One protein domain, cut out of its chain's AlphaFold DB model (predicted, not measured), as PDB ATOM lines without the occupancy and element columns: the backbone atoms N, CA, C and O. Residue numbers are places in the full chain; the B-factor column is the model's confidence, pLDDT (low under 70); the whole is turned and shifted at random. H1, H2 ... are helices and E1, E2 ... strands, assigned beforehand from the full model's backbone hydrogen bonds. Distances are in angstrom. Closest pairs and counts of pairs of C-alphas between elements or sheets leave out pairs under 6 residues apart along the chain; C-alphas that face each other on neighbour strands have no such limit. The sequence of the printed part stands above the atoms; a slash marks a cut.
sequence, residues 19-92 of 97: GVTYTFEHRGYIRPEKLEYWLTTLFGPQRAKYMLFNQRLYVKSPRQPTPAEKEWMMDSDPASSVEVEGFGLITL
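What this domain is: This is residues 19 to 92 of the 97 residues of an uncharacterized protein of Exophiala xenobiotica (UniProt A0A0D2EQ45). One helix, H1, stands in the middle between a three-stranded sheet, E1 E3 E2, and a small two-stranded hairpin, E4 and E5, on its other side. H1 covers the E2 side of the larger sheet, and a shorter helix, H2, packs on E4. The printed part has 74 residues with two named helices and five named strands, in the order E1, H1, E2, E3, H2, E4, E5; the class is mixed, helices and strands. Both sheets are antiparallel, the larger in the order E1, E3, E2. The whole is compact, with a radius of gyration of the C-alphas of 11.4 A and spans of 32 by 27 by 18 A.

How they stand to each other: Start with E1, residues 20 to 25, an edge strand; its neighbour is the inner strand E3, residues 56 to 61, antiparallel at 157 degrees, with N 22 and O 59 3.0 A apart, within hydrogen-bond range. On the other side of E3 look for E2, residues 49 to 53, antiparallel at 166 degrees; N 51 and O 58 are within range at 2.8 A, and E2 and E3 form a hairpin. H1, residues 32 to 43, is on this sheet at a height of 9.3 A, over E2 and along the strands, at 5 degrees to E2 on the local plane; their closest C-alphas are those of Leu 39 and Lys 49, 6.8 A apart. This gives two layers, a helix on one face of a sheet. E1, H1 and E2 make a split strand-helix-strand unit, two strands that run the same way with E3 between them, and its crossover is right-handed. H2, residues 67 to 74, only just touches H1, with 3 pairs of C-alphas within 8 A, made by residues 34 to 35 of H1 alone; the closest C-alphas are those of Lys 34 and Met 73, 5.3 A apart. These helices run opposite ways at a steep tilt of 42 degrees. E4, residues 81 to 84, comes closest to H2 at the C-alphas of Glu 69 and Val 82, 6.2 A apart. E4 forms a hairpin with E5, residues 88 to 91, antiparallel at 149 degrees, with N 84 and O 88 2.9 A apart, within range. H1 and E5 are near each other, while E1 and E5, for instance, are apart. In H1 and H2 every O i to N i+4 pair is within hydrogen-bond range.

Where its parts are: Find C-alpha 20 at (-33.312, -8.825, 7.804); from there E1 runs 17.0 A to C-alpha 25. H1 begins at C-alpha 32, (-19.394, -1.365, -1.173), and is 16.0 A long. E2 spans 13.2 A and E3 15.9 A. H2 and the shorter E4 follow, and E5 ends at C-alpha 91, (-9.560, -7.008, 6.593).

The domain as a whole: The two C-alphas farthest apart, those of Asn 54 and Gly 86, are 33.9 A apart. The printed part has no cut and no long link. The mean pLDDT of the printed part is 91.2; look at residues 26 to 28, in the link from E1 to H1, for values under 70.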
ATOM      1  N   GLY A  19     -33.640 -13.646   6.573       92.50
ATOM      2  CA  GLY A  19     -32.814 -12.533   7.039       92.50
ATOM      3  C   GLY A  19     -33.550 -11.198   7.130       92.50
ATOM      4  O   GLY A  19     -34.737 -11.080   6.822       92.50
ATOM      5  N   VAL A  20     -32.814 -10.181   7.566       94.88
ATOM      6  CA  VAL A  20     -33.312  -8.825   7.804       94.88
ATOM      7  C   VAL A  20     -32.952  -7.901   6.647       94.88
ATOM      8  O   VAL A  20     -31.878  -8.013   6.056       94.88
ATOM      9  N   THR A  21     -33.855  -6.977   6.329       93.94
ATOM     10  CA  THR A  21     -33.683  -5.964   5.283       93.94
ATOM     11  C   THR A  21     -33.378  -4.606   5.895       93.94
ATOM     12  O   THR A  21     -34.095  -4.164   6.792       93.94
ATOM     13  N   TYR A  22     -32.354  -3.922   5.399       93.56
ATOM     14  CA  TYR A  22     -31.963  -2.591   5.867       93.56
ATOM     15  C   TYR A  22     -31.270  -1.807   4.751       93.56
ATOM     16  O   TYR A  22     -30.987  -2.343   3.675       93.56
ATOM     17  N   THR A  23     -31.046  -0.514   4.983       91.81
ATOM     18  CA  THR A  23     -30.461   0.384   3.983       91.81
ATOM     19  C   THR A  23     -29.398   1.294   4.575       91.81
ATOM     20  O   THR A  23     -29.564   1.782   5.693       91.81
ATOM     21  N   PHE A  24     -28.370   1.606   3.788       88.62
ATOM     22  CA  PHE A  24     -27.413   2.674   4.079       88.62
ATOM     23  C   PHE A  24     -27.491   3.768   3.023       88.62
ATOM     24  O   PHE A  24     -27.679   3.489   1.837       88.62
ATOM     25  N   GLU A  25     -27.294   5.016   3.435       82.75
ATOM     26  CA  GLU A  25     -27.053   6.100   2.490       82.75
ATOM     27  C   GLU A  25     -25.616   6.017   1.970       82.75
ATOM     28  O   GLU A  25     -24.656   5.971   2.735       82.75
ATOM     29  N   HIS A  26     -25.464   5.986   0.648       66.81
ATOM     30  CA  HIS A  26     -24.175   5.850  -0.030       66.81
ATOM     31  C   HIS A  26     -23.423   7.186  -0.151       66.81
ATOM     32  O   HIS A  26     -22.343   7.213  -0.726       66.81
ATOM     33  N   ARG A  27     -23.940   8.301   0.396       64.38
ATOM     34  CA  ARG A  27     -23.272   9.623   0.404       64.38
ATOM     35  C   ARG A  27     -22.016   9.673   1.305       64.38
ATOM     36  O   ARG A  27     -21.811  10.641   2.023       64.38
ATOM     37  N   GLY A  28     -21.180   8.635   1.261       59.50
ATOM     38  CA  GLY A  28     -19.845   8.591   1.857       59.50
ATOM     39  C   GLY A  28     -19.659   7.615   3.016       59.50
ATOM     40  O   GLY A  28     -18.532   7.474   3.470       59.50
ATOM     41  N   TYR A  29     -20.705   6.929   3.492       76.94
ATOM     42  CA  TYR A  29     -20.610   6.203   4.765       76.94
ATOM     43  C   TYR A  29     -20.307   4.718   4.665       76.94
ATOM     44  O   TYR A  29     -19.771   4.183   5.609       76.94
ATOM     45  N   ILE A  30     -20.672   4.004   3.605       90.38
ATOM     46  CA  ILE A  30     -20.406   2.559   3.535       90.38
ATOM     47  C   ILE A  30     -19.739   2.252   2.211       90.38
ATOM     48  O   ILE A  30     -20.304   2.516   1.145       90.38
ATOM     49  N   ARG A  31     -18.541   1.681   2.305       90.19
ATOM     50  CA  ARG A  31     -17.749   1.204   1.180       90.19
ATOM     51  C   ARG A  31     -18.323  -0.110   0.655       90.19
ATOM     52  O   ARG A  31     -18.325  -1.094   1.401       90.19
ATOM     53  N   PRO A  32     -18.817  -0.153  -0.598       91.12
ATOM     54  CA  PRO A  32     -19.394  -1.365  -1.173       91.12
ATOM     55  C   PRO A  32     -18.447  -2.564  -1.128       91.12
ATOM     56  O   PRO A  32     -18.894  -3.663  -0.837       91.12
ATOM     57  N   GLU A  33     -17.146  -2.353  -1.324       91.88
ATOM     58  CA  GLU A  33     -16.125  -3.401  -1.296       91.88
ATOM     59  C   GLU A  33     -15.990  -4.067   0.082       91.88
ATOM     60  O   GLU A  33     -15.908  -5.291   0.181       91.88
ATOM     61  N   LYS A  34     -16.038  -3.276   1.160       93.56
ATOM     62  CA  LYS A  34     -16.003  -3.783   2.537       93.56
ATOM     63  C   LYS A  34     -17.306  -4.472   2.905       93.56
ATOM     64  O   LYS A  34     -17.283  -5.534   3.519       93.56
ATOM     65  N   LEU A  35     -18.434  -3.897   2.489       94.44
ATOM     66  CA  LEU A  35     -19.746  -4.506   2.671       94.44
ATOM     67  C   LEU A  35     -19.826  -5.859   1.950       94.44
ATOM     68  O   LEU A  35     -20.234  -6.845   2.550       94.44
ATOM     69  N   GLU A  36     -19.411  -5.931   0.689       94.12
ATOM     70  CA  GLU A  36     -19.390  -7.168  -0.089       94.12
ATOM     71  C   GLU A  36     -18.507  -8.231   0.560       94.12
ATOM     72  O   GLU A  36     -18.943  -9.370   0.743       94.12
ATOM     73  N   TYR A  37     -17.297  -7.851   0.974       94.44
ATOM     74  CA  TYR A  37     -16.386  -8.751   1.670       94.44
ATOM     75  C   TYR A  37     -16.973  -9.256   2.993       94.44
ATOM     76  O   TYR A  37     -16.931 -10.452   3.267       94.44
ATOM     77  N   TRP A  38     -17.592  -8.379   3.785       95.56
ATOM     78  CA  TRP A  38     -18.262  -8.759   5.029       95.56
ATOM     79  C   TRP A  38     -19.432  -9.721   4.784       95.56
ATOM     80  O   TRP A  38     -19.505 -10.780   5.407       95.56
ATOM     81  N   LEU A  39     -20.316  -9.411   3.825       95.81
ATOM     82  CA  LEU A  39     -21.465 -10.260   3.486       95.81
ATOM     83  C   LEU A  39     -21.016 -11.653   3.021       95.81
ATOM     84  O   LEU A  39     -21.583 -12.667   3.435       95.81
ATOM     85  N   THR A  40     -20.003 -11.705   2.156       93.25
ATOM     86  CA  THR A  40     -19.499 -12.958   1.579       93.25
ATOM     87  C   THR A  40     -18.720 -13.787   2.594       93.25
ATOM     88  O   THR A  40     -18.952 -14.991   2.666       93.25
ATOM     89  N   THR A  41     -17.877 -13.160   3.417       93.38
ATOM     90  CA  THR A  41     -17.061 -13.844   4.434       93.38
ATOM     91  C   THR A  41     -17.924 -14.441   5.541       93.38
ATOM     92  O   THR A  41     -17.728 -15.596   5.910       93.38
ATOM     93  N   LEU A  42     -18.904 -13.689   6.056       94.31
ATOM     94  CA  LEU A  42     -19.689 -14.137   7.210       94.31
ATOM     95  C   LEU A  42     -20.846 -15.067   6.847       94.31
ATOM     96  O   LEU A  42     -21.208 -15.952   7.623       94.31
ATOM     97  N   PHE A  43     -21.478 -14.850   5.696       94.06
ATOM     98  CA  PHE A  43     -22.737 -15.529   5.372       94.06
ATOM     99  C   PHE A  43     -22.665 -16.352   4.088       94.06
ATOM    100  O   PHE A  43     -23.455 -17.282   3.909       94.06
ATOM    101  N   GLY A  44     -21.728 -16.035   3.198       89.06
ATOM    102  CA  GLY A  44     -21.639 -16.636   1.879       89.06
ATOM    103  C   GLY A  44     -22.635 -16.048   0.866       89.06
ATOM    104  O   GLY A  44     -23.616 -15.385   1.222       89.06
ATOM    105  N   PRO A  45     -22.421 -16.329  -0.431       82.56
ATOM    106  CA  PRO A  45     -23.073 -15.629  -1.545       82.56
ATOM    107  C   PRO A  45     -24.590 -15.849  -1.660       82.56
ATOM    108  O   PRO A  45     -25.268 -15.098  -2.354       82.56
ATOM    109  N   GLN A  46     -25.146 -16.877  -1.008       88.12
ATOM    110  CA  GLN A  46     -26.581 -17.192  -1.088       88.12
ATOM    111  C   GLN A  46     -27.393 -16.685   0.107       88.12
ATOM    112  O   GLN A  46     -28.621 -16.645   0.043       88.12
ATOM    113  N   ARG A  47     -26.729 -16.318   1.208       93.56
ATOM    114  CA  ARG A  47     -27.402 -15.926   2.458       93.56
ATOM    115  C   ARG A  47     -27.428 -14.422   2.669       93.56
ATOM    116  O   ARG A  47     -28.212 -13.939   3.479       93.56
ATOM    117  N   ALA A  48     -26.595 -13.691   1.941       95.94
ATOM    118  CA  ALA A  48     -26.490 -12.255   2.062       95.94
ATOM    119  C   ALA A  48     -26.256 -11.609   0.695       95.94
ATOM    120  O   ALA A  48     -25.580 -12.171  -0.163       95.94
ATOM    121  N   LYS A  49     -26.852 -10.438   0.479       95.19
ATOM    122  CA  LYS A  49     -26.770  -9.697  -0.781       95.19
ATOM    123  C   LYS A  49     -26.937  -8.207  -0.528       95.19
ATOM    124  O   LYS A  49     -27.643  -7.812   0.402       95.19
ATOM    125  N   TYR A  50     -26.350  -7.393  -1.397       94.88
ATOM    126  CA  TYR A  50     -26.643  -5.969  -1.470       94.88
ATOM    127  C   TYR A  50     -26.927  -5.517  -2.906       94.88
ATOM    128  O   TYR A  50     -26.587  -6.203  -3.870       94.88
ATOM    129  N   MET A  51     -27.576  -4.363  -3.040       93.81
ATOM    130  CA  MET A  51     -27.784  -3.658  -4.302       93.81
ATOM    131  C   MET A  51     -27.581  -2.161  -4.078       93.81
ATOM    132  O   MET A  51     -28.197  -1.581  -3.186       93.81
ATOM    133  N   LEU A  52     -26.754  -1.526  -4.907       92.06
ATOM    134  CA  LEU A  52     -26.652  -0.070  -4.965       92.06
ATOM    135  C   LEU A  52     -27.716   0.472  -5.929       92.06
ATOM    136  O   LEU A  52     -27.707   0.151  -7.115       92.06
ATOM    137  N   PHE A  53     -28.631   1.300  -5.430       91.88
ATOM    138  CA  PHE A  53     -29.630   1.977  -6.254       91.88
ATOM    139  C   PHE A  53     -29.910   3.378  -5.710       91.88
ATOM    140  O   PHE A  53     -30.164   3.548  -4.520       91.88
ATOM    141  N   ASN A  54     -29.862   4.391  -6.579       90.31
ATOM    142  CA  ASN A  54     -30.111   5.795  -6.234       90.31
ATOM    143  C   ASN A  54     -29.364   6.271  -4.966       90.31
ATOM    144  O   ASN A  54     -29.974   6.751  -4.013       90.31
ATOM    145  N   GLN A  55     -28.040   6.075  -4.932       87.44
ATOM    146  CA  GLN A  55     -27.184   6.434  -3.790       87.44
ATOM    147  C   GLN A  55     -27.606   5.791  -2.454       87.44
ATOM    148  O   GLN A  55     -27.321   6.329  -1.385       87.44
ATOM    149  N   ARG A  56     -28.270   4.634  -2.483       90.88
ATOM    150  CA  ARG A  56     -28.554   3.830  -1.294       90.88
ATOM    151  C   ARG A  56     -28.133   2.388  -1.516       90.88
ATOM    152  O   ARG A  56     -28.370   1.819  -2.581       90.88
ATOM    153  N   LEU A  57     -27.505   1.813  -0.501       93.19
ATOM    154  CA  LEU A  57     -27.198   0.390  -0.439       93.19
ATOM    155  C   LEU A  57     -28.377  -0.301   0.234       93.19
ATOM    156  O   LEU A  57     -28.652  -0.039   1.403       93.19
ATOM    157  N   TYR A  58     -29.073  -1.155  -0.504       94.25
ATOM    158  CA  TYR A  58     -30.132  -2.020   0.004       94.25
ATOM    159  C   TYR A  58     -29.517  -3.367   0.327       94.25
ATOM    160  O   TYR A  58     -28.888  -3.965  -0.543       94.25
ATOM    161  N   VAL A  59     -29.669  -3.831   1.562       95.31
ATOM    162  CA  VAL A  59     -28.981  -5.023   2.054       95.31
ATOM    163  C   VAL A  59     -29.994  -5.999   2.631       95.31
ATOM    164  O   VAL A  59     -30.899  -5.603   3.370       95.31
ATOM    165  N   LYS A  60     -29.823  -7.282   2.307       96.25
ATOM    166  CA  LYS A  60     -30.465  -8.391   3.013       96.25
ATOM    167  C   LYS A  60     -29.393  -9.358   3.494       96.25
ATOM    168  O   LYS A  60     -28.612  -9.850   2.683       96.25
ATOM    169  N   SER A  61     -29.361  -9.629   4.792       96.50
ATOM    170  CA  SER A  61     -28.415 -10.559   5.425       96.50
ATOM    171  C   SER A  61     -29.030 -11.190   6.679       96.50
ATOM    172  O   SER A  61     -30.043 -10.688   7.172       96.50
ATOM    173  N   PRO A  62     -28.449 -12.267   7.241       96.31
ATOM    174  CA  PRO A  62     -28.981 -12.917   8.443       96.31
ATOM    175  C   PRO A  62     -29.074 -11.990   9.666       96.31
ATOM    176  O   PRO A  62     -29.979 -12.146  10.480       96.31
ATOM    177  N   ARG A  63     -28.178 -10.997   9.772       95.69
ATOM    178  CA  ARG A  63     -28.203  -9.935  10.791       95.69
ATOM    179  C   ARG A  63     -27.717  -8.598  10.231       95.69
ATOM    180  O   ARG A  63     -27.066  -8.574   9.187       95.69
ATOM    181  N   GLN A  64     -28.001  -7.511  10.944       95.38
ATOM    182  CA  GLN A  64     -27.360  -6.213  10.711       95.38
ATOM    183  C   GLN A  64     -25.901  -6.234  11.213       95.38
ATOM    184  O   GLN A  64     -25.574  -7.047  12.090       95.38
ATOM    185  N   PRO A  65     -25.021  -5.372  10.673       94.62
ATOM    186  CA  PRO A  65     -23.688  -5.196  11.229       94.62
ATOM    187  C   PRO A  65     -23.750  -4.567  12.624       94.62
ATOM    188  O   PRO A  65     -24.643  -3.767  12.921       94.62
ATOM    189  N   THR A  66     -22.788  -4.909  13.472       95.69
ATOM    190  CA  THR A  66     -22.548  -4.218  14.743       95.69
ATOM    191  C   THR A  66     -22.030  -2.796  14.482       95.69
ATOM    192  O   THR A  66     -21.604  -2.488  13.362       95.69
ATOM    193  N   PRO A  67     -22.029  -1.899  15.488       94.31
ATOM    194  CA  PRO A  67     -21.444  -0.568  15.336       94.31
ATOM    195  C   PRO A  67     -19.989  -0.591  14.845       94.31
ATOM    196  O   PRO A  67     -19.669   0.155  13.927       94.31
ATOM    197  N   ALA A  68     -19.155  -1.493  15.373       94.81
ATOM    198  CA  ALA A  68     -17.750  -1.623  14.979       94.81
ATOM    199  C   ALA A  68     -17.583  -2.128  13.534       94.81
ATOM    200  O   ALA A  68     -16.798  -1.583  12.766       94.81
ATOM    201  N   GLU A  69     -18.366  -3.132  13.120       95.50
ATOM    202  CA  GLU A  69     -18.356  -3.613  11.731       95.50
ATOM    203  C   GLU A  69     -18.812  -2.519  10.765       95.50
ATOM    204  O   GLU A  69     -18.242  -2.346   9.688       95.50
ATOM    205  N   LYS A  70     -19.843  -1.763  11.156       93.69
ATOM    206  CA  LYS A  70     -20.349  -0.640  10.373       93.69
ATOM    207  C   LYS A  70     -19.295   0.461  10.255       93.69
ATOM    208  O   LYS A  70     -19.101   0.963   9.155       93.69
ATOM    209  N   GLU A  71     -18.627   0.818  11.351       93.25
ATOM    210  CA  GLU A  71     -17.530   1.793  11.380       93.25
ATOM    211  C   GLU A  71     -16.382   1.369  10.461       93.25
ATOM    212  O   GLU A  71     -15.962   2.144   9.604       93.25
ATOM    213  N   TRP A  72     -15.968   0.103  10.529       94.81
ATOM    214  CA  TRP A  72     -14.967  -0.448   9.620       94.81
ATOM    215  C   TRP A  72     -15.384  -0.346   8.147       94.81
ATOM    216  O   TRP A  72     -14.566   0.017   7.302       94.81
ATOM    217  N   MET A  73     -16.659  -0.598   7.821       94.38
ATOM    218  CA  MET A  73     -17.184  -0.402   6.463       94.38
ATOM    219  C   MET A  73     -17.200   1.071   6.025       94.38
ATOM    220  O   MET A  73     -17.232   1.329   4.821       94.38
ATOM    221  N   MET A  74     -17.180   2.025   6.962       92.81
ATOM    222  CA  MET A  74     -17.045   3.456   6.666       92.81
ATOM    223  C   MET A  74     -15.596   3.884   6.462       92.81
ATOM    224  O   MET A  74     -15.330   4.815   5.699       92.81
ATOM    225  N   ASP A  75     -14.667   3.208   7.137       91.25
ATOM    226  CA  ASP A  75     -13.263   3.593   7.169       91.25
ATOM    227  C   ASP A  75     -12.667   3.650   5.757       91.25
ATOM    228  O   ASP A  75     -12.832   2.740   4.934       91.25
ATOM    229  N   SER A  76     -11.971   4.754   5.480       88.50
ATOM    230  CA  SER A  76     -11.274   4.983   4.227       88.50
ATOM    231  C   SER A  76     -10.077   4.094   3.965       88.50
ATOM    232  O   SER A  76      -9.763   3.866   2.799       88.50
ATOM    233  N   ASP A  77      -9.442   3.591   5.016       89.69
ATOM    234  CA  ASP A  77      -8.296   2.715   4.890       89.69
ATOM    235  C   ASP A  77      -8.762   1.302   4.501       89.69
ATOM    236  O   ASP A  77      -9.442   0.637   5.295       89.69
ATOM    237  N   PRO A  78      -8.422   0.795   3.302       84.88
ATOM    238  CA  PRO A  78      -8.721  -0.584   2.936       84.88
ATOM    239  C   PRO A  78      -7.998  -1.604   3.831       84.88
ATOM    240  O   PRO A  78      -8.489  -2.720   3.958       84.88
ATOM    241  N   ALA A  79      -6.880  -1.233   4.466       87.88
ATOM    242  CA  ALA A  79      -6.114  -2.098   5.363       87.88
ATOM    243  C   ALA A  79      -6.638  -2.115   6.808       87.88
ATOM    244  O   ALA A  79      -6.175  -2.931   7.610       87.88
ATOM    245  N   SER A  80      -7.612  -1.266   7.151       93.06
ATOM    246  CA  SER A  80      -8.282  -1.345   8.454       93.06
ATOM    247  C   SER A  80      -8.894  -2.731   8.666       93.06
ATOM    248  O   SER A  80      -9.211  -3.469   7.722       93.06
ATOM    249  N   SER A  81      -9.055  -3.098   9.931       94.00
ATOM    250  CA  SER A  81      -9.552  -4.409  10.328       94.00
ATOM    251  C   SER A  81     -10.629  -4.290  11.396       94.00
ATOM    252  O   SER A  81     -10.714  -3.278  12.089       94.00
ATOM    253  N   VAL A  82     -11.466  -5.318  11.505       96.19
ATOM    254  CA  VAL A  82     -12.473  -5.431  12.560       96.19
ATOM    255  C   VAL A  82     -12.514  -6.859  13.079       96.19
ATOM    256  O   VAL A  82     -12.420  -7.814  12.310       96.19
ATOM    257  N   GLU A  83     -12.611  -7.010  14.395       96.25
ATOM    258  CA  GLU A  83     -12.804  -8.308  15.030       96.25
ATOM    259  C   GLU A  83     -14.283  -8.696  14.968       96.25
ATOM    260  O   GLU A  83     -15.162  -7.934  15.378       96.25
ATOM    261  N   VAL A  84     -14.560  -9.884  14.434       93.94
ATOM    262  CA  VAL A  84     -15.908 -10.433  14.314       93.94
ATOM    263  C   VAL A  84     -16.011 -11.709  15.132       93.94
ATOM    264  O   VAL A  84     -15.278 -12.677  14.917       93.94
ATOM    265  N   GLU A  85     -16.973 -11.735  16.050       89.56
ATOM    266  CA  GLU A  85     -17.251 -12.900  16.884       89.56
ATOM    267  C   GLU A  85     -17.511 -14.152  16.025       89.56
ATOM    268  O   GLU A  85     -18.336 -14.142  15.110       89.56
ATOM    269  N   GLY A  86     -16.775 -15.231  16.307       89.88
ATOM    270  CA  GLY A  86     -16.861 -16.504  15.582       89.88
ATOM    271  C   GLY A  86     -16.076 -16.576  14.265       89.88
ATOM    272  O   GLY A  86     -15.943 -17.669  13.721       89.88
ATOM    273  N   PHE A  87     -15.523 -15.462  13.770       88.25
ATOM    274  CA  PHE A  87     -14.746 -15.407  12.519       88.25
ATOM    275  C   PHE A  87     -13.328 -14.853  12.706       88.25
ATOM    276  O   PHE A  87     -12.456 -15.115  11.878       88.25
ATOM    277  N   GLY A  88     -13.079 -14.131  13.800       93.12
ATOM    278  CA  GLY A  88     -11.795 -13.503  14.091       93.12
ATOM    279  C   GLY A  88     -11.625 -12.164  13.377       93.12
ATOM    280  O   GLY A  88     -12.595 -11.469  13.072       93.12
ATOM    281  N   LEU A  89     -10.373 -11.779  13.145       93.62
ATOM    282  CA  LEU A  89     -10.025 -10.503  12.528       93.62
ATOM    283  C   LEU A  89     -10.254 -10.544  11.010       93.62
ATOM    284  O   LEU A  89      -9.671 -11.380  10.320       93.62
ATOM    285  N   ILE A  90     -11.046  -9.607  10.486       93.81
ATOM    286  CA  ILE A  90     -11.272  -9.446   9.044       93.81
ATOM    287  C   ILE A  90     -10.653  -8.141   8.532       93.81
ATOM    288  O   ILE A  90     -10.679  -7.116   9.209       93.81
ATOM    289  N   THR A  91     -10.103  -8.170   7.319       92.81
ATOM    290  CA  THR A  91      -9.560  -7.008   6.593       92.81
ATOM    291  C   THR A  91      -9.682  -7.256   5.091       92.81
ATOM    292  O   THR A  91      -9.776  -8.413   4.670       92.81
ATOM    293  N   LEU A  92      -9.700  -6.204   4.264       88.81
ATOM    294  CA  LEU A  92      -9.705  -6.422   2.820       88.81
ATOM    295  C   LEU A  92      -8.358  -7.014   2.382       88.81
ATOM    296  O   LEU A  92      -7.303  -6.504   2.771       88.81
TER     297      LEU A  92